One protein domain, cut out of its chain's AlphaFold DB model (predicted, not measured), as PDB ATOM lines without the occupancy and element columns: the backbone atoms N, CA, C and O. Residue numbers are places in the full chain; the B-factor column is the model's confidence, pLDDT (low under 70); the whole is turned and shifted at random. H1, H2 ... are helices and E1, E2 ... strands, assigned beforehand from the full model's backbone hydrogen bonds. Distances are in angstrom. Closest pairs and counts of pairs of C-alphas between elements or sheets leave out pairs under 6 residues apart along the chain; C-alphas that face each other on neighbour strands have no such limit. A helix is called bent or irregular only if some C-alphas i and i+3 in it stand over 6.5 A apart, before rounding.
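What this domain is: This is residues 45 to 172 of the 200 residues of an uncharacterized protein of Tetraodon nigroviridis (UniProt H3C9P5). What is the overall shape? A narrow sheet of three strands, E1, E3 and E2, runs through the middle, with H1, H2 and H3 gathered toward one end of it and H4 crossing the strands toward the other. What is it made of? The printed part has 128 residues, with four named helices and three named strands in the order H1, H2, E1, H3, E2, H4, E3. The sheet's order is E1, E3, E2, antiparallel throughout, and the class is mixed, though under half of the residues, 59, are in named elements. How large is it? It is compact, with a radius of gyration of the C-alphas of 15.5 A and spans of 41 by 30 by 22 A.

Where its parts are: Which elements come first? H1 is residues 46 to 55, 15.1 A long, from C-alpha 46 at (16.973, 4.715, -105.032), and H2 is residues 72 to 78, 9.2 A. Both are irregular: C-alphas 47 and 50 are 7.2 A apart, and C-alphas 74 and 77 are 8.1 A apart. What follows? E1 is residues 90 to 94, 12.7 A; H3 residues 106 to 116, 15.0 A; and E2 residues 120 to 128, 20.7 A, which bends by 71 degrees at residue 123. H4 is residues 139 to 147, 13.3 A, and E3 residues 158 to 165, 21.9 A, ending at C-alpha 165 at (32.778, 1.223, -86.507).

How they stand to each other: How is the sheet paired? The inner strand E3 is antiparallel to E1 at 154 degrees, with N 92 and O 161 2.9 A apart, and to E2 at 156 degrees, with N 160 and O 126 2.8 A apart. E1, H3 and E2 form a split strand-helix-strand unit, two strands running the same way with a helix between them in the chain and E3 between them in the sheet; its crossover is right-handed. How do the helices stand? H3 is on the sheet, the closest C-alphas of H3 and E2 being Ser 113 and Val 120, 5.6 A. H3 touches H1, closest C-alphas Arg 53 and Ser 107, 5.0 A, and H2, closest C-alphas Gly 74 and Trp 110, 7.1 A. H4 is on the sheet at a height of 9.8 A, across the strands, at 86 degrees to E3 on the local plane. Are the helix backbones complete? In H3 every O i to N i+4 pair is within hydrogen-bond range; H1 has 4 of 6, H4 3 of 5, and H2 0 of 3, with 3 of 4 O i to N i+3 pairs.

The domain as a whole: How far does it reach? The two C-alphas farthest apart are those of Asp 153 and Arg 172, 46.3 A. Is anything cut or long? The printed part has no cut; the links H1 to H2, H2 to E1 and E1 to H3 are long. Where is confidence low? Residues 98 to 104, residue 130 and residues 148 to 156 are under 70 in pLDDT, against a mean of 86.4 of the printed part.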
ATOM      1  N   ASN A  45      21.141   2.514-105.368       93.44
ATOM      2  CA  ASN A  45      19.974   2.574-106.243       93.44
ATOM      3  C   ASN A  45      18.755   3.054-105.425       93.44
ATOM      4  O   ASN A  45      18.396   2.373-104.460       93.44
ATOM      5  N   PRO A  46      18.096   4.173-105.794       93.12
ATOM      6  CA  PRO A  46      16.973   4.715-105.032       93.12
ATOM      7  C   PRO A  46      15.855   3.700-104.767       93.12
ATOM      8  O   PRO A  46      15.280   3.699-103.681       93.12
ATOM      9  N   GLY A  47      15.595   2.792-105.716       93.12
ATOM     10  CA  GLY A  47      14.595   1.729-105.571       93.12
ATOM     11  C   GLY A  47      14.980   0.625-104.579       93.12
ATOM     12  O   GLY A  47      14.108  -0.096-104.107       93.12
ATOM     13  N   HIS A  48      16.263   0.500-104.230       91.81
ATOM     14  CA  HIS A  48      16.771  -0.475-103.257       91.81
ATOM     15  C   HIS A  48      17.068   0.135-101.882       91.81
ATOM     16  O   HIS A  48      17.322  -0.616-100.946       91.81
ATOM     17  N   ILE A  49      17.009   1.464-101.715       94.12
ATOM     18  CA  ILE A  49      17.339   2.116-100.435       94.12
ATOM     19  C   ILE A  49      16.495   1.559 -99.288       94.12
ATOM     20  O   ILE A  49      17.040   1.240 -98.234       94.12
ATOM     21  N   GLN A  50      15.179   1.434 -99.479       94.75
ATOM     22  CA  GLN A  50      14.299   0.928 -98.424       94.75
ATOM     23  C   GLN A  50      14.635  -0.527 -98.074       94.75
ATOM     24  O   GLN A  50      14.771  -0.855 -96.903       94.75
ATOM     25  N   TYR A  51      14.880  -1.358 -99.089       96.06
ATOM     26  CA  TYR A  51      15.285  -2.748 -98.902       96.06
ATOM     27  C   TYR A  51      16.595  -2.861 -98.106       96.06
ATOM     28  O   TYR A  51      16.633  -3.537 -97.083       96.06
ATOM     29  N   CYS A  52      17.639  -2.118 -98.493       97.00
ATOM     30  CA  CYS A  52      18.911  -2.132 -97.766       97.00
ATOM     31  C   CYS A  52      18.781  -1.599 -96.334       97.00
ATOM     32  O   CYS A  52      19.492  -2.057 -95.448       97.00
ATOM     33  N   ARG A  53      17.874  -0.650 -96.073       95.19
ATOM     34  CA  ARG A  53      17.592  -0.178 -94.707       95.19
ATOM     35  C   ARG A  53      16.911  -1.239 -93.857       95.19
ATOM     36  O   ARG A  53      17.245  -1.362 -92.683       95.19
ATOM     37  N   ASP A  54      15.957  -1.970 -94.419       94.44
ATOM     38  CA  ASP A  54      15.186  -2.975 -93.684       94.44
ATOM     39  C   ASP A  54      16.014  -4.237 -93.397       94.44
ATOM     40  O   ASP A  54      15.779  -4.911 -92.396       94.44
ATOM     41  N   HIS A  55      17.024  -4.506 -94.230       95.50
ATOM     42  CA  HIS A  55      17.898  -5.673 -94.126       95.50
ATOM     43  C   HIS A  55      19.267  -5.397 -93.477       95.50
ATOM     44  O   HIS A  55      19.957  -6.332 -93.099       95.50
ATOM     45  N   TYR A  56      19.637  -4.136 -93.244       96.50
ATOM     46  CA  TYR A  56      20.950  -3.775 -92.700       96.50
ATOM     47  C   TYR A  56      21.308  -4.519 -91.396       96.50
ATOM     48  O   TYR A  56      20.697  -4.281 -90.346       96.50
ATOM     49  N   GLY A  57      22.372  -5.332 -91.427       94.88
ATOM     50  CA  GLY A  57      22.919  -5.984 -90.232       94.88
ATOM     51  C   GLY A  57      22.025  -7.097 -89.670       94.88
ATOM     52  O   GLY A  57      22.078  -7.359 -88.462       94.88
ATOM     53  N   ASN A  58      21.175  -7.702 -90.504       94.00
ATOM     54  CA  ASN A  58      20.249  -8.780 -90.161       94.00
ATOM     55  C   ASN A  58      20.911 -10.181 -90.122       94.00
ATOM     56  O   ASN A  58      20.231 -11.159 -89.816       94.00
ATOM     57  N   SER A  59      22.225 -10.280 -90.372       94.12
ATOM     58  CA  SER A  59      23.015 -11.528 -90.461       94.12
ATOM     59  C   SER A  59      22.774 -12.393 -91.709       94.12
ATOM     60  O   SER A  59      23.232 -13.537 -91.761       94.12
ATOM     61  N   HIS A  60      22.113 -11.853 -92.727       96.56
ATOM     62  CA  HIS A  60      21.996 -12.410 -94.069       96.56
ATOM     63  C   HIS A  60      22.723 -11.486 -95.041       96.56
ATOM     64  O   HIS A  60      22.721 -10.288 -94.866       96.56
ATOM     65  N   CYS A  61      23.412 -12.045 -96.035       97.56
ATOM     66  CA  CYS A  61      24.154 -11.221 -96.985       97.56
ATOM     67  C   CYS A  61      23.273 -10.849 -98.182       97.56
ATOM     68  O   CYS A  61      23.019 -11.677 -99.066       97.56
ATOM     69  N   GLU A  62      22.877  -9.587 -98.250       97.25
ATOM     70  CA  GLU A  62      22.266  -8.950 -99.401       97.25
ATOM     71  C   GLU A  62      23.349  -8.344-100.316       97.25
ATOM     72  O   GLU A  62      23.727  -7.178-100.215       97.25
ATOM     73  N   GLN A  63      23.808  -9.122-101.304       95.94
ATOM     74  CA  GLN A  63      24.834  -8.697-102.280       95.94
ATOM     75  C   GLN A  63      24.522  -7.357-102.980       95.94
ATOM     76  O   GLN A  63      25.431  -6.608-103.323       95.94
ATOM     77  N   GLY A  64      23.241  -7.022-103.176       95.38
ATOM     78  CA  GLY A  64      22.824  -5.734-103.747       95.38
ATOM     79  C   GLY A  64      23.041  -4.522-102.827       95.38
ATOM     80  O   GLY A  64      23.014  -3.391-103.306       95.38
ATOM     81  N   CYS A  65      23.260  -4.754-101.532       96.62
ATOM     82  CA  CYS A  65      23.515  -3.752-100.498       96.62
ATOM     83  C   CYS A  65      24.985  -3.745-100.032       96.62
ATOM     84  O   CYS A  65      25.392  -2.838 -99.299       96.62
ATOM     85  N   ASP A  66      25.801  -4.698-100.505       94.69
ATOM     86  CA  ASP A  66      27.222  -4.863-100.176       94.69
ATOM     87  C   ASP A  66      28.126  -3.858-100.920       94.69
ATOM     88  O   ASP A  66      29.017  -4.198-101.698       94.69
ATOM     89  N   SER A  67      27.856  -2.568-100.721       93.31
ATOM     90  CA  SER A  67      28.658  -1.474-101.266       93.31
ATOM     91  C   SER A  67      28.676  -0.275-100.325       93.31
ATOM     92  O   SER A  67      27.735  -0.050 -99.561       93.31
ATOM     93  N   ALA A  68      29.729   0.537-100.407       92.69
ATOM     94  CA  ALA A  68      29.888   1.727 -99.575       92.69
ATOM     95  C   ALA A  68      28.691   2.704 -99.611       92.69
ATOM     96  O   ALA A  68      28.204   3.061 -98.534       92.69
ATOM     97  N   PRO A  69      28.131   3.083-100.781       92.56
ATOM     98  CA  PRO A  69      26.975   3.975-100.817       92.56
ATOM     99  C   PRO A  69      25.677   3.335-100.299       92.56
ATOM    100  O   PRO A  69      24.753   4.072 -99.966       92.56
ATOM    101  N   CYS A  70      25.596   2.002-100.199       95.19
ATOM    102  CA  CYS A  70      24.469   1.285 -99.585       95.19
ATOM    103  C   CYS A  70      24.745   0.831 -98.137       95.19
ATOM    104  O   CYS A  70      23.906   0.149 -97.552       95.19
ATOM    105  N   GLY A  71      25.879   1.220 -97.541       94.44
ATOM    106  CA  GLY A  71      26.216   0.915 -96.147       94.44
ATOM    107  C   GLY A  71      26.833  -0.470 -95.911       94.44
ATOM    108  O   GLY A  71      26.881  -0.901 -94.760       94.44
ATOM    109  N   TRP A  72      27.316  -1.149 -96.958       95.44
ATOM    110  CA  TRP A  72      27.945  -2.481 -96.903       95.44
ATOM    111  C   TRP A  72      27.109  -3.542 -96.190       95.44
ATOM    112  O   TRP A  72      27.654  -4.388 -95.476       95.44
ATOM    113  N   ASP A  73      25.788  -3.437 -96.311       96.50
ATOM    114  CA  ASP A  73      24.860  -4.410 -95.744       96.50
ATOM    115  C   ASP A  73      25.104  -4.723 -94.250       96.50
ATOM    116  O   ASP A  73      25.070  -5.858 -93.789       96.50
ATOM    117  N   GLY A  74      25.531  -3.722 -93.471       95.75
ATOM    118  CA  GLY A  74      25.850  -3.920 -92.052       95.75
ATOM    119  C   GLY A  74      26.989  -4.910 -91.771       95.75
ATOM    120  O   GLY A  74      27.152  -5.368 -90.638       95.75
ATOM    121  N   SER A  75      27.844  -5.180 -92.761       95.69
ATOM    122  CA  SER A  75      28.898  -6.207 -92.750       95.69
ATOM    123  C   SER A  75      28.407  -7.659 -92.735       95.69
ATOM    124  O   SER A  75      29.174  -8.535 -92.318       95.69
ATOM    125  N   ASP A  76      27.181  -7.946 -93.165       95.94
ATOM    126  CA  ASP A  76      26.662  -9.320 -93.161       95.94
ATOM    127  C   ASP A  76      27.351 -10.205 -94.209       95.94
ATOM    128  O   ASP A  76      27.693 -11.360 -93.940       95.94
ATOM    129  N   CYS A  77      27.756  -9.619 -95.336       96.38
ATOM    130  CA  CYS A  77      28.599 -10.268 -96.345       96.38
ATOM    131  C   CYS A  77      30.047 -10.555 -95.890       96.38
ATOM    132  O   CYS A  77      30.818 -11.206 -96.600       96.38
ATOM    133  N   PHE A  78      30.427 -10.135 -94.676       94.88
ATOM    134  CA  PHE A  78      31.760 -10.330 -94.093       94.88
ATOM    135  C   PHE A  78      31.763 -11.323 -92.919       94.88
ATOM    136  O   PHE A  78      32.722 -11.354 -92.146       94.88
ATOM    137  N   ALA A  79      30.724 -12.156 -92.771       91.19
ATOM    138  CA  ALA A  79      30.552 -13.083 -91.644       91.19
ATOM    139  C   ALA A  79      31.773 -13.987 -91.354       91.19
ATOM    140  O   ALA A  79      32.067 -14.275 -90.197       91.19
ATOM    141  N   ASN A  80      32.534 -14.370 -92.386       93.00
ATOM    142  CA  ASN A  80      33.705 -15.249 -92.263       93.00
ATOM    143  C   ASN A  80      35.008 -14.529 -91.854       93.00
ATOM    144  O   ASN A  80      36.068 -15.150 -91.814       93.00
ATOM    145  N   GLN A  81      34.969 -13.220 -91.595       93.50
ATOM    146  CA  GLN A  81      36.147 -12.413 -91.261       93.50
ATOM    147  C   GLN A  81      36.060 -11.889 -89.828       93.50
ATOM    148  O   GLN A  81      35.013 -11.405 -89.401       93.50
ATOM    149  N   ALA A  82      37.178 -11.905 -89.099       93.38
ATOM    150  CA  ALA A  82      37.246 -11.296 -87.775       93.38
ATOM    151  C   ALA A  82      36.993  -9.776 -87.863       93.38
ATOM    152  O   ALA A  82      37.600  -9.122 -88.719       93.38
ATOM    153  N   PRO A  83      36.126  -9.197 -87.008       91.56
ATOM    154  CA  PRO A  83      35.841  -7.767 -87.034       91.56
ATOM    155  C   PRO A  83      37.085  -6.889 -86.899       91.56
ATOM    156  O   PRO A  83      37.982  -7.178 -86.106       91.56
ATOM    157  N   GLN A  84      37.104  -5.777 -87.634       95.25
ATOM    158  CA  GLN A  84      38.186  -4.795 -87.603       95.25
ATOM    159  C   GLN A  84      37.668  -3.490 -87.010       95.25
ATOM    160  O   GLN A  84      37.389  -2.524 -87.714       95.25
ATOM    161  N   TRP A  85      37.510  -3.466 -85.691       96.69
ATOM    162  CA  TRP A  85      36.938  -2.312 -85.008       96.69
ATOM    163  C   TRP A  85      37.858  -1.091 -85.047       96.69
ATOM    164  O   TRP A  85      39.055  -1.186 -84.767       96.69
ATOM    165  N   ALA A  86      37.278   0.082 -85.297       96.88
ATOM    166  CA  ALA A  86      37.913   1.339 -84.931       96.88
ATOM    167  C   ALA A  86      38.200   1.366 -83.422       96.88
ATOM    168  O   ALA A  86      37.400   0.901 -82.604       96.88
ATOM    169  N   LYS A  87      39.330   1.954 -83.032       96.75
ATOM    170  CA  LYS A  87      39.696   2.119 -81.624       96.75
ATOM    171  C   LYS A  87      38.732   3.092 -80.939       96.75
ATOM    172  O   LYS A  87      38.514   4.204 -81.419       96.75
ATOM    173  N   GLY A  88      38.211   2.693 -79.782       94.50
ATOM    174  CA  GLY A  88      37.275   3.486 -78.983       94.50
ATOM    175  C   GLY A  88      35.811   3.100 -79.208       94.50
ATOM    176  O   GLY A  88      35.491   2.013 -79.680       94.50
ATOM    177  N   THR A  89      34.897   3.974 -78.802       94.50
ATOM    178  CA  THR A  89      33.449   3.784 -78.959       94.50
ATOM    179  C   THR A  89      32.841   5.107 -79.390       94.50
ATOM    180  O   THR A  89      33.125   6.145 -78.794       94.50
ATOM    181  N   LEU A  90      32.039   5.074 -80.451       95.44
ATOM    182  CA  LEU A  90      31.293   6.230 -80.921       95.44
ATOM    183  C   LEU A  90      30.029   6.342 -80.070       95.44
ATOM    184  O   LEU A  90      29.230   5.413 -80.038       95.44
ATOM    185  N   VAL A  91      29.848   7.458 -79.369       93.75
ATOM    186  CA  VAL A  91      28.669   7.675 -78.522       93.75
ATOM    187  C   VAL A  91      27.753   8.688 -79.188       93.75
ATOM    188  O   VAL A  91      28.176   9.800 -79.502       93.75
ATOM    189  N   LEU A  92      26.496   8.302 -79.404       91.62
ATOM    190  CA  LEU A  92      25.483   9.141 -80.032       91.62
ATOM    191  C   LEU A  92      24.329   9.393 -79.059       91.62
ATOM    192  O   LEU A  92      23.673   8.458 -78.611       91.62
ATOM    193  N   HIS A  93      24.053  10.664 -78.772       88.88
ATOM    194  CA  HIS A  93      22.837  11.074 -78.074       88.88
ATOM    195  C   HIS A  93      21.708  11.273 -79.091       88.88
ATOM    196  O   HIS A  93      21.820  12.092 -80.002       88.88
ATOM    197  N   THR A  94      20.620  10.521 -78.934       86.00
ATOM    198  CA  THR A  94      19.454  10.551 -79.825       86.00
ATOM    199  C   THR A  94      18.185  10.904 -79.056       86.00
ATOM    200  O   THR A  94      18.035  10.547 -77.889       86.00
ATOM    201  N   LYS A  95      17.225  11.544 -79.733       83.38
ATOM    202  CA  LYS A  95      15.860  11.775 -79.216       83.38
ATOM    203  C   LYS A  95      14.936  10.569 -79.434       83.38
ATOM    204  O   LYS A  95      13.727  10.729 -79.565       83.38
ATOM    205  N   LEU A  96      15.515   9.380 -79.584       76.81
ATOM    206  CA  LEU A  96      14.755   8.155 -79.764       76.81
ATOM    207  C   LEU A  96      14.457   7.566 -78.383       76.81
ATOM    208  O   LEU A  96      15.377   7.490 -77.557       76.81
ATOM    209  N   PRO A  97      13.206   7.155 -78.119       72.38
ATOM    210  CA  PRO A  97      12.854   6.538 -76.852       72.38
ATOM    211  C   PRO A  97      13.641   5.240 -76.674       72.38
ATOM    212  O   PRO A  97      13.779   4.441 -77.604       72.38
ATOM    213  N   HIS A  98      14.168   5.037 -75.470       69.88
ATOM    214  CA  HIS A  98      14.911   3.826 -75.153       69.88
ATOM    215  C   HIS A  98      13.940   2.645 -75.050       69.88
ATOM    216  O   HIS A  98      13.036   2.660 -74.213       69.88
ATOM    217  N   GLN A  99      14.121   1.615 -75.881       65.12
ATOM    218  CA  GLN A  99      13.350   0.373 -75.799       65.12
ATOM    219  C   GLN A  99      14.238  -0.775 -75.314       65.12
ATOM    220  O   GLN A  99      15.308  -1.022 -75.866       65.12
ATOM    221  N   ARG A 100      13.779  -1.492 -74.278       54.94
ATOM    222  CA  ARG A 100      14.510  -2.619 -73.669       54.94
ATOM    223  C   ARG A 100      14.632  -3.835 -74.586       54.94
ATOM    224  O   ARG A 100      15.574  -4.602 -74.433       54.94
ATOM    225  N   SER A 101      13.713  -4.003 -75.537       50.22
ATOM    226  CA  SER A 101      13.596  -5.179 -76.417       50.22
ATOM    227  C   SER A 101      14.659  -5.255 -77.525       50.22
ATOM    228  O   SER A 101      14.440  -5.898 -78.546       50.22
ATOM    229  N   GLY A 102      15.804  -4.600 -77.332       56.41
ATOM    230  CA  GLY A 102      16.802  -4.372 -78.366       56.41
ATOM    231  C   GLY A 102      16.471  -3.116 -79.164       56.41
ATOM    232  O   GLY A 102      15.424  -3.003 -79.798       56.41
ATOM    233  N   PHE A 103      17.379  -2.144 -79.141       60.34
ATOM    234  CA  PHE A 103      17.314  -1.018 -80.060       60.34
ATOM    235  C   PHE A 103      17.739  -1.523 -81.446       60.34
ATOM    236  O   PHE A 103      18.929  -1.611 -81.743       60.34
ATOM    237  N   SER A 104      16.772  -1.892 -82.286       64.81
ATOM    238  CA  SER A 104      17.007  -2.131 -83.709       64.81
ATOM    239  C   SER A 104      16.534  -0.907 -84.478       64.81
ATOM    240  O   SER A 104      15.341  -0.701 -84.679       64.81
ATOM    241  N   ASN A 105      17.473  -0.040 -84.846       76.38
ATOM    242  CA  ASN A 105      17.205   1.044 -85.783       76.38
ATOM    243  C   ASN A 105      18.155   0.895 -86.966       76.38
ATOM    244  O   ASN A 105      19.124   1.643 -87.117       76.38
ATOM    245  N   SER A 106      17.875  -0.132 -87.767       85.94
ATOM    246  CA  SER A 106      18.607  -0.457 -88.989       85.94
ATOM    247  C   SER A 106      18.712   0.765 -89.906       85.94
ATOM    248  O   SER A 106      19.789   1.062 -90.402       85.94
ATOM    249  N   SER A 107      17.654   1.579 -89.997       90.69
ATOM    250  CA  SER A 107      17.648   2.840 -90.750       90.69
ATOM    251  C   SER A 107      18.673   3.865 -90.248       90.69
ATOM    252  O   SER A 107      19.381   4.465 -91.059       90.69
ATOM    253  N   LEU A 108      18.784   4.079 -88.931       92.06
ATOM    254  CA  LEU A 108      19.783   4.990 -88.361       92.06
ATOM    255  C   LEU A 108      21.205   4.481 -88.619       92.06
ATOM    256  O   LEU A 108      22.065   5.254 -89.035       92.06
ATOM    257  N   PHE A 109      21.465   3.196 -88.373       94.88
ATOM    258  CA  PHE A 109      22.803   2.627 -88.557       94.88
ATOM    259  C   PHE A 109      23.203   2.560 -90.026       94.88
ATOM    260  O   PHE A 109      24.340   2.897 -90.349       94.88
ATOM    261  N   TRP A 110      22.263   2.241 -90.911       95.88
ATOM    262  CA  TRP A 110      22.429   2.350 -92.353       95.88
ATOM    263  C   TRP A 110      22.823   3.776 -92.746       95.88
ATOM    264  O   TRP A 110      23.854   3.969 -93.384       95.88
ATOM    265  N   ALA A 111      22.083   4.792 -92.287       94.31
ATOM    266  CA  ALA A 111      22.365   6.188 -92.629       94.31
ATOM    267  C   ALA A 111      23.758   6.628 -92.150       94.31
ATOM    268  O   ALA A 111      24.526   7.200 -92.920       94.31
ATOM    269  N   LEU A 112      24.121   6.305 -90.903       95.69
ATOM    270  CA  LEU A 112      25.463   6.576 -90.379       95.69
ATOM    271  C   LEU A 112      26.551   5.868 -91.199       95.69
ATOM    272  O   LEU A 112      27.613   6.444 -91.423       95.69
ATOM    273  N   SER A 113      26.282   4.649 -91.664       95.62
ATOM    274  CA  SER A 113      27.237   3.848 -92.433       95.62
ATOM    275  C   SER A 113      27.432   4.354 -93.853       95.62
ATOM    276  O   SER A 113      28.550   4.321 -94.355       95.62
ATOM    277  N   VAL A 114      26.378   4.883 -94.479       94.12
ATOM    278  CA  VAL A 114      26.468   5.573 -95.773       94.12
ATOM    279  C   VAL A 114      27.286   6.859 -95.637       94.12
ATOM    280  O   VAL A 114      28.189   7.093 -96.441       94.12
ATOM    281  N   LEU A 115      27.040   7.660 -94.592       94.12
ATOM    282  CA  LEU A 115      27.810   8.884 -94.333       94.12
ATOM    283  C   LEU A 115      29.295   8.592 -94.081       94.12
ATOM    284  O   LEU A 115      30.159   9.312 -94.571       94.12
ATOM    285  N   LEU A 116      29.594   7.534 -93.325       94.44
ATOM    286  CA  LEU A 116      30.962   7.123 -93.004       94.44
ATOM    287  C   LEU A 116      31.601   6.228 -94.079       94.44
ATOM    288  O   LEU A 116      32.780   5.921 -93.976       94.44
ATOM    289  N   GLN A 117      30.857   5.772 -95.090       93.31
ATOM    290  CA  GLN A 117      31.321   4.779 -96.074       93.31
ATOM    291  C   GLN A 117      31.866   3.475 -95.442       93.31
ATOM    292  O   GLN A 117      32.660   2.753 -96.053       93.31
ATOM    293  N   THR A 118      31.445   3.158 -94.215       94.62
ATOM    294  CA  THR A 118      31.844   1.957 -93.471       94.62
ATOM    295  C   THR A 118      30.796   1.615 -92.401       94.62
ATOM    296  O   THR A 118      30.194   2.539 -91.848       94.62
ATOM    297  N   PRO A 119      30.554   0.331 -92.075       95.50
ATOM    298  CA  PRO A 119      29.446  -0.039 -91.195       95.50
ATOM    299  C   PRO A 119      29.590   0.411 -89.751       95.50
ATOM    300  O   PRO A 119      30.667   0.370 -89.152       95.50
ATOM    301  N   VAL A 120      28.447   0.749 -89.167       95.94
ATOM    302  CA  VAL A 120      28.281   1.032 -87.747       95.94
ATOM    303  C   VAL A 120      27.398  -0.039 -87.117       95.94
ATOM    304  O   VAL A 120      26.337  -0.371 -87.649       95.94
ATOM    305  N   LYS A 121      27.824  -0.572 -85.968       93.50
ATOM    306  CA  LYS A 121      27.078  -1.565 -85.188       93.50
ATOM    307  C   LYS A 121      26.768  -1.047 -83.791       93.50
ATOM    308  O   LYS A 121      27.596  -0.379 -83.169       93.50
ATOM    309  N   LEU A 122      25.584  -1.382 -83.284       91.94
ATOM    310  CA  LEU A 122      25.227  -1.119 -81.897       91.94
ATOM    311  C   LEU A 122      25.945  -2.106 -80.979       91.94
ATOM    312  O   LEU A 122      25.818  -3.315 -81.143       91.94
ATOM    313  N   ARG A 123      26.654  -1.583 -79.980       90.12
ATOM    314  CA  ARG A 123      27.227  -2.380 -78.892       90.12
ATOM    315  C   ARG A 123      26.318  -2.390 -77.670       90.12
ATOM    316  O   ARG A 123      26.162  -3.423 -77.031       90.12
ATOM    317  N   ALA A 124      25.762  -1.234 -77.326       87.69
ATOM    318  CA  ALA A 124      24.872  -1.068 -76.184       87.69
ATOM    319  C   ALA A 124      24.054   0.217 -76.319       87.69
ATOM    320  O   ALA A 124      24.397   1.114 -77.091       87.69
ATOM    321  N   SER A 125      23.002   0.335 -75.517       86.31
ATOM    322  CA  SER A 125      22.264   1.584 -75.361       86.31
ATOM    323  C   SER A 125      21.917   1.816 -73.897       86.31
ATOM    324  O   SER A 125      21.744   0.858 -73.148       86.31
ATOM    325  N   ALA A 126      21.822   3.083 -73.505       85.25
ATOM    326  CA  ALA A 126      21.431   3.494 -72.164       85.25
ATOM    327  C   ALA A 126      20.386   4.619 -72.245       85.25
ATOM    328  O   ALA A 126      20.442   5.437 -73.172       85.25
ATOM    329  N   PRO A 127      19.434   4.692 -71.301       82.75
ATOM    330  CA  PRO A 127      18.511   5.814 -71.227       82.75
ATOM    331  C   PRO A 127      19.254   7.100 -70.867       82.75
ATOM    332  O   PRO A 127      20.244   7.089 -70.135       82.75
ATOM    333  N   MET A 128      18.748   8.230 -71.353       79.00
ATOM    334  CA  MET A 128      19.328   9.539 -71.085       79.00
ATOM    335  C   MET A 128      18.235  10.573 -70.878       79.00
ATOM    336  O   MET A 128      17.351  10.718 -71.714       79.00
ATOM    337  N   SER A 129      18.302  11.345 -69.795       73.94
ATOM    338  CA  SER A 129      17.371  12.455 -69.584       73.94
ATOM    339  C   SER A 129      17.531  13.518 -70.676       73.94
ATOM    340  O   SER A 129      18.647  13.959 -70.945       73.94
ATOM    341  N   ALA A 130      16.412  13.995 -71.229       67.56
ATOM    342  CA  ALA A 130      16.383  14.919 -72.371       67.56
ATOM    343  C   ALA A 130      17.152  16.244 -72.168       67.56
ATOM    344  O   ALA A 130      17.544  16.877 -73.145       67.56
ATOM    345  N   ASN A 131      17.395  16.646 -70.915       70.06
ATOM    346  CA  ASN A 131      18.053  17.910 -70.563       70.06
ATOM    347  C   ASN A 131      19.560  17.785 -70.268       70.06
ATOM    348  O   ASN A 131      20.180  18.774 -69.891       70.06
ATOM    349  N   ARG A 132      20.159  16.594 -70.385       78.88
ATOM    350  CA  ARG A 132      21.607  16.403 -70.178       78.88
ATOM    351  C   ARG A 132      22.353  16.587 -71.500       78.88
ATOM    352  O   ARG A 132      21.849  16.191 -72.552       78.88
ATOM    353  N   ASN A 133      23.564  17.141 -71.470       83.38
ATOM    354  CA  ASN A 133      24.433  17.163 -72.642       83.38
ATOM    355  C   ASN A 133      25.398  15.970 -72.594       83.38
ATOM    356  O   ASN A 133      25.919  15.628 -71.538       83.38
ATOM    357  N   LEU A 134      25.659  15.332 -73.741       85.25
ATOM    358  CA  LEU A 134      26.631  14.234 -73.844       85.25
ATOM    359  C   LEU A 134      28.027  14.673 -73.374       85.25
ATOM    360  O   LEU A 134      28.756  13.884 -72.782       85.25
ATOM    361  N   PHE A 135      28.387  15.931 -73.624       86.56
ATOM    362  CA  PHE A 135      29.697  16.473 -73.262       86.56
ATOM    363  C   PHE A 135      29.845  16.811 -71.771       86.56
ATOM    364  O   PHE A 135      30.943  17.165 -71.356       86.56
ATOM    365  N   ASP A 136      28.780  16.673 -70.973       87.69
ATOM    366  CA  ASP A 136      28.845  16.841 -69.516       87.69
ATOM    367  C   ASP A 136      29.364  15.575 -68.813       87.69
ATOM    368  O   ASP A 136      29.676  15.618 -67.625       87.69
ATOM    369  N   PHE A 137      29.422  14.442 -69.525       87.00
ATOM    370  CA  PHE A 137      29.862  13.168 -68.969       87.00
ATOM    371  C   PHE A 137      31.351  12.944 -69.196       87.00
ATOM    372  O   PHE A 137      31.862  13.099 -70.308       87.00
ATOM    373  N   ASP A 138      32.035  12.488 -68.153       89.50
ATOM    374  CA  ASP A 138      33.393  11.983 -68.293       89.50
ATOM    375  C   ASP A 138      33.407  10.538 -68.854       89.50
ATOM    376  O   ASP A 138      32.389   9.830 -68.837       89.50
ATOM    377  N   PRO A 139      34.558  10.052 -69.361       86.81
ATOM    378  CA  PRO A 139      34.651   8.706 -69.925       86.81
ATOM    379  C   PRO A 139      34.295   7.578 -68.947       86.81
ATOM    380  O   PRO A 139      33.786   6.542 -69.376       86.81
ATOM    381  N   SER A 140      34.547   7.755 -67.646       88.69
ATOM    382  CA  SER A 140      34.258   6.739 -66.628       88.69
ATOM    383  C   SER A 140      32.759   6.632 -66.354       88.69
ATOM    384  O   SER A 140      32.227   5.525 -66.248       88.69
ATOM    385  N   GLN A 141      32.053   7.764 -66.357       89.56
ATOM    386  CA  GLN A 141      30.600   7.813 -66.257       89.56
ATOM    387  C   GLN A 141      29.952   7.128 -67.460       89.56
ATOM    388  O   GLN A 141      29.100   6.259 -67.279       89.56
ATOM    389  N   LEU A 142      30.403   7.434 -68.682       88.31
ATOM    390  CA  LEU A 142      29.906   6.777 -69.897       88.31
ATOM    391  C   LEU A 142      30.185   5.268 -69.892       88.31
ATOM    392  O   LEU A 142      29.321   4.483 -70.275       88.31
ATOM    393  N   ALA A 143      31.360   4.844 -69.417       86.19
ATOM    394  CA  ALA A 143      31.684   3.427 -69.279       86.19
ATOM    395  C   ALA A 143      30.784   2.723 -68.250       86.19
ATOM    396  O   ALA A 143      30.359   1.593 -68.480       86.19
ATOM    397  N   SER A 144      30.440   3.394 -67.147       86.06
ATOM    398  CA  SER A 144      29.537   2.845 -66.127       86.06
ATOM    399  C   SER A 144      28.109   2.627 -66.647       86.06
ATOM    400  O   SER A 144      27.431   1.693 -66.230       86.06
ATOM    401  N   MET A 145      27.664   3.423 -67.624       83.56
ATOM    402  CA  MET A 145      26.349   3.255 -68.256       83.56
ATOM    403  C   MET A 145      26.255   2.006 -69.140       83.56
ATOM    404  O   MET A 145      25.155   1.525 -69.387       83.56
ATOM    405  N   LEU A 146      27.386   1.461 -69.603       76.81
ATOM    406  CA  LEU A 146      27.419   0.202 -70.354       76.81
ATOM    407  C   LEU A 146      27.151  -1.020 -69.468       76.81
ATOM    408  O   LEU A 146      26.741  -2.059 -69.978       76.81
ATOM    409  N   THR A 147      27.436  -0.921 -68.168       74.88
ATOM    410  CA  THR A 147      27.331  -2.040 -67.221       74.88
ATOM    411  C   THR A 147      26.070  -1.976 -66.368       74.88
ATOM    412  O   THR A 147      25.659  -2.991 -65.809       74.88
ATOM    413  N   GLN A 148      25.438  -0.806 -66.267       66.06
ATOM    414  CA  GLN A 148      24.251  -0.603 -65.447       66.06
ATOM    415  C   GLN A 148      22.968  -0.883 -66.235       66.06
ATOM    416  O   GLN A 148      22.567  -0.125 -67.115       66.06
ATOM    417  N   SER A 149      22.265  -1.949 -65.858       55.94
ATOM    418  CA  SER A 149      20.868  -2.161 -66.235       55.94
ATOM    419  C   SER A 149      19.991  -1.125 -65.529       55.94
ATOM    420  O   SER A 149      19.902  -1.118 -64.299       55.94
ATOM    421  N   SER A 150      19.350  -0.233 -66.283       56.84
ATOM    422  CA  SER A 150      18.484   0.799 -65.704       56.84
ATOM    423  C   SER A 150      17.255   0.192 -64.998       56.84
ATOM    424  O   SER A 150      16.818  -0.901 -65.370       56.84
ATOM    425  N   PRO A 151      16.654   0.871 -64.002       52.09
ATOM    426  CA  PRO A 151      15.387   0.456 -63.387       52.09
ATOM    427  C   PRO A 151      14.216   0.459 -64.388       52.09
ATOM    428  O   PRO A 151      14.253   1.177 -65.388       52.09
ATOM    429  N   ALA A 152      13.198  -0.375 -64.147       49.72
ATOM    430  CA  ALA A 152      12.067  -0.642 -65.055       49.72
ATOM    431  C   ALA A 152      11.215   0.584 -65.426       49.72
ATOM    432  O   ALA A 152      10.644   0.603 -66.513       49.72
ATOM    433  N   ASP A 153      11.219   1.623 -64.590       47.03
ATOM    434  CA  ASP A 153      10.159   2.638 -64.603       47.03
ATOM    435  C   ASP A 153      10.598   4.038 -65.062       47.03
ATOM    436  O   ASP A 153       9.799   4.974 -65.079       47.03
ATOM    437  N   SER A 154      11.856   4.224 -65.477       54.81
ATOM    438  CA  SER A 154      12.303   5.504 -66.037       54.81
ATOM    439  C   SER A 154      12.024   5.560 -67.541       54.81
ATOM    440  O   SER A 154      12.876   5.188 -68.351       54.81
ATOM    441  N   VAL A 155      10.838   6.042 -67.925       57.44
ATOM    442  CA  VAL A 155      10.536   6.392 -69.323       57.44
ATOM    443  C   VAL A 155      11.468   7.528 -69.739       57.44
ATOM    444  O   VAL A 155      11.345   8.662 -69.276       57.44
ATOM    445  N   SER A 156      12.437   7.211 -70.593       65.50
ATOM    446  CA  SER A 156      13.402   8.175 -71.105       65.50
ATOM    447  C   SER A 156      13.089   8.497 -72.562       65.50
ATOM    448  O   SER A 156      13.101   7.612 -73.416       65.50
ATOM    449  N   TYR A 157      12.805   9.770 -72.845       72.50
ATOM    450  CA  TYR A 157      12.519  10.271 -74.198       72.50
ATOM    451  C   TYR A 157      13.762  10.324 -75.104       72.50
ATOM    452  O   TYR A 157      13.645  10.588 -76.299       72.50
ATOM    453  N   SER A 158      14.949  10.093 -74.545       80.44
ATOM    454  CA  SER A 158      16.222  10.096 -75.260       80.44
ATOM    455  C   SER A 158      17.094   8.917 -74.850       80.44
ATOM    456  O   SER A 158      16.976   8.370 -73.752       80.44
ATOM    457  N   SER A 159      17.992   8.541 -75.757       85.25
ATOM    458  CA  SER A 159      18.880   7.391 -75.608       85.25
ATOM    459  C   SER A 159      20.310   7.755 -75.972       85.25
ATOM    460  O   SER A 159      20.550   8.436 -76.977       85.25
ATOM    461  N   LEU A 160      21.259   7.232 -75.198       89.12
ATOM    462  CA  LEU A 160      22.656   7.111 -75.591       89.12
ATOM    463  C   LEU A 160      22.856   5.789 -76.315       89.12
ATOM    464  O   LEU A 160      22.534   4.727 -75.786       89.12
ATOM    465  N   LEU A 161      23.406   5.860 -77.519       90.69
ATOM    466  CA  LEU A 161      23.810   4.700 -78.296       90.69
ATOM    467  C   LEU A 161      25.329   4.605 -78.278       90.69
ATOM    468  O   LEU A 161      26.023   5.565 -78.613       90.69
ATOM    469  N   PHE A 162      25.835   3.437 -77.906       92.88
ATOM    470  CA  PHE A 162      27.251   3.114 -77.925       92.88
ATOM    471  C   PHE A 162      27.517   2.260 -79.154       92.88
ATOM    472  O   PHE A 162      27.060   1.120 -79.251       92.88
ATOM    473  N   LEU A 163      28.228   2.840 -80.109       95.19
ATOM    474  CA  LEU A 163      28.404   2.324 -81.455       95.19
ATOM    475  C   LEU A 163      29.860   1.932 -81.702       95.19
ATOM    476  O   LEU A 163      30.799   2.547 -81.183       95.19
ATOM    477  N   GLN A 164      30.049   0.917 -82.535       96.12
ATOM    478  CA  GLN A 164      31.348   0.485 -83.037       96.12
ATOM    479  C   GLN A 164      31.387   0.651 -84.551       96.12
ATOM    480  O   GLN A 164      30.397   0.394 -85.228       96.12
ATOM    481  N   VAL A 165      32.536   1.080 -85.068       97.38
ATOM    482  CA  VAL A 165      32.778   1.223 -86.507       97.38
ATOM    483  C   VAL A 165      33.556  -0.001 -86.977       97.38
ATOM    484  O   VAL A 165      34.637  -0.269 -86.447       97.38
ATOM    485  N   ASP A 166      32.997  -0.752 -87.920       96.25
ATOM    486  CA  ASP A 166      33.613  -1.942 -88.506       96.25
ATOM    487  C   ASP A 166      34.362  -1.564 -89.782       96.25
ATOM    488  O   ASP A 166      33.741  -1.213 -90.779       96.25
ATOM    489  N   ASN A 167      35.691  -1.635 -89.765       95.88
ATOM    490  CA  ASN A 167      36.521  -1.306 -90.921       95.88
ATOM    491  C   ASN A 167      36.774  -2.509 -91.848       95.88
ATOM    492  O   ASN A 167      37.518  -2.360 -92.818       95.88
ATOM    493  N   ARG A 168      36.178  -3.692 -91.601       93.81
ATOM    494  CA  ARG A 168      36.360  -4.854 -92.496       93.81
ATOM    495  C   ARG A 168      36.060  -4.501 -93.961       93.81
ATOM    496  O   ARG A 168      36.939  -4.750 -94.790       93.81
ATOM    497  N   PRO A 169      34.915  -3.875 -94.306       91.31
ATOM    498  CA  PRO A 169      34.579  -3.630 -95.709       91.31
ATOM    499  C   PRO A 169      35.464  -2.564 -96.360       91.31
ATOM    500  O   PRO A 169      35.935  -2.742 -97.483       91.31
ATOM    501  N   CYS A 170      35.773  -1.487 -95.633       87.94
ATOM    502  CA  CYS A 170      36.606  -0.402 -96.150       87.94
ATOM    503  C   CYS A 170      38.101  -0.757 -96.203       87.94
ATOM    504  O   CYS A 170      38.856  -0.063 -96.872       87.94
ATOM    505  N   SER A 171      38.566  -1.823 -95.537       83.88
ATOM    506  CA  SER A 171      39.998  -2.169 -95.455       83.88
ATOM    507  C   SER A 171      40.675  -2.360 -96.821       83.88
ATOM    508  O   SER A 171      41.874  -2.108 -96.965       83.88
ATOM    509  N   ARG A 172      39.896  -2.740 -97.845       73.75
ATOM    510  CA  ARG A 172      40.334  -2.834 -99.250       73.75
ATOM    511  C   ARG A 172      40.558  -1.463 -99.902       73.75
ATOM    512  O   ARG A 172      41.372  -1.341-100.809       73.75
TER     513      ARG A 172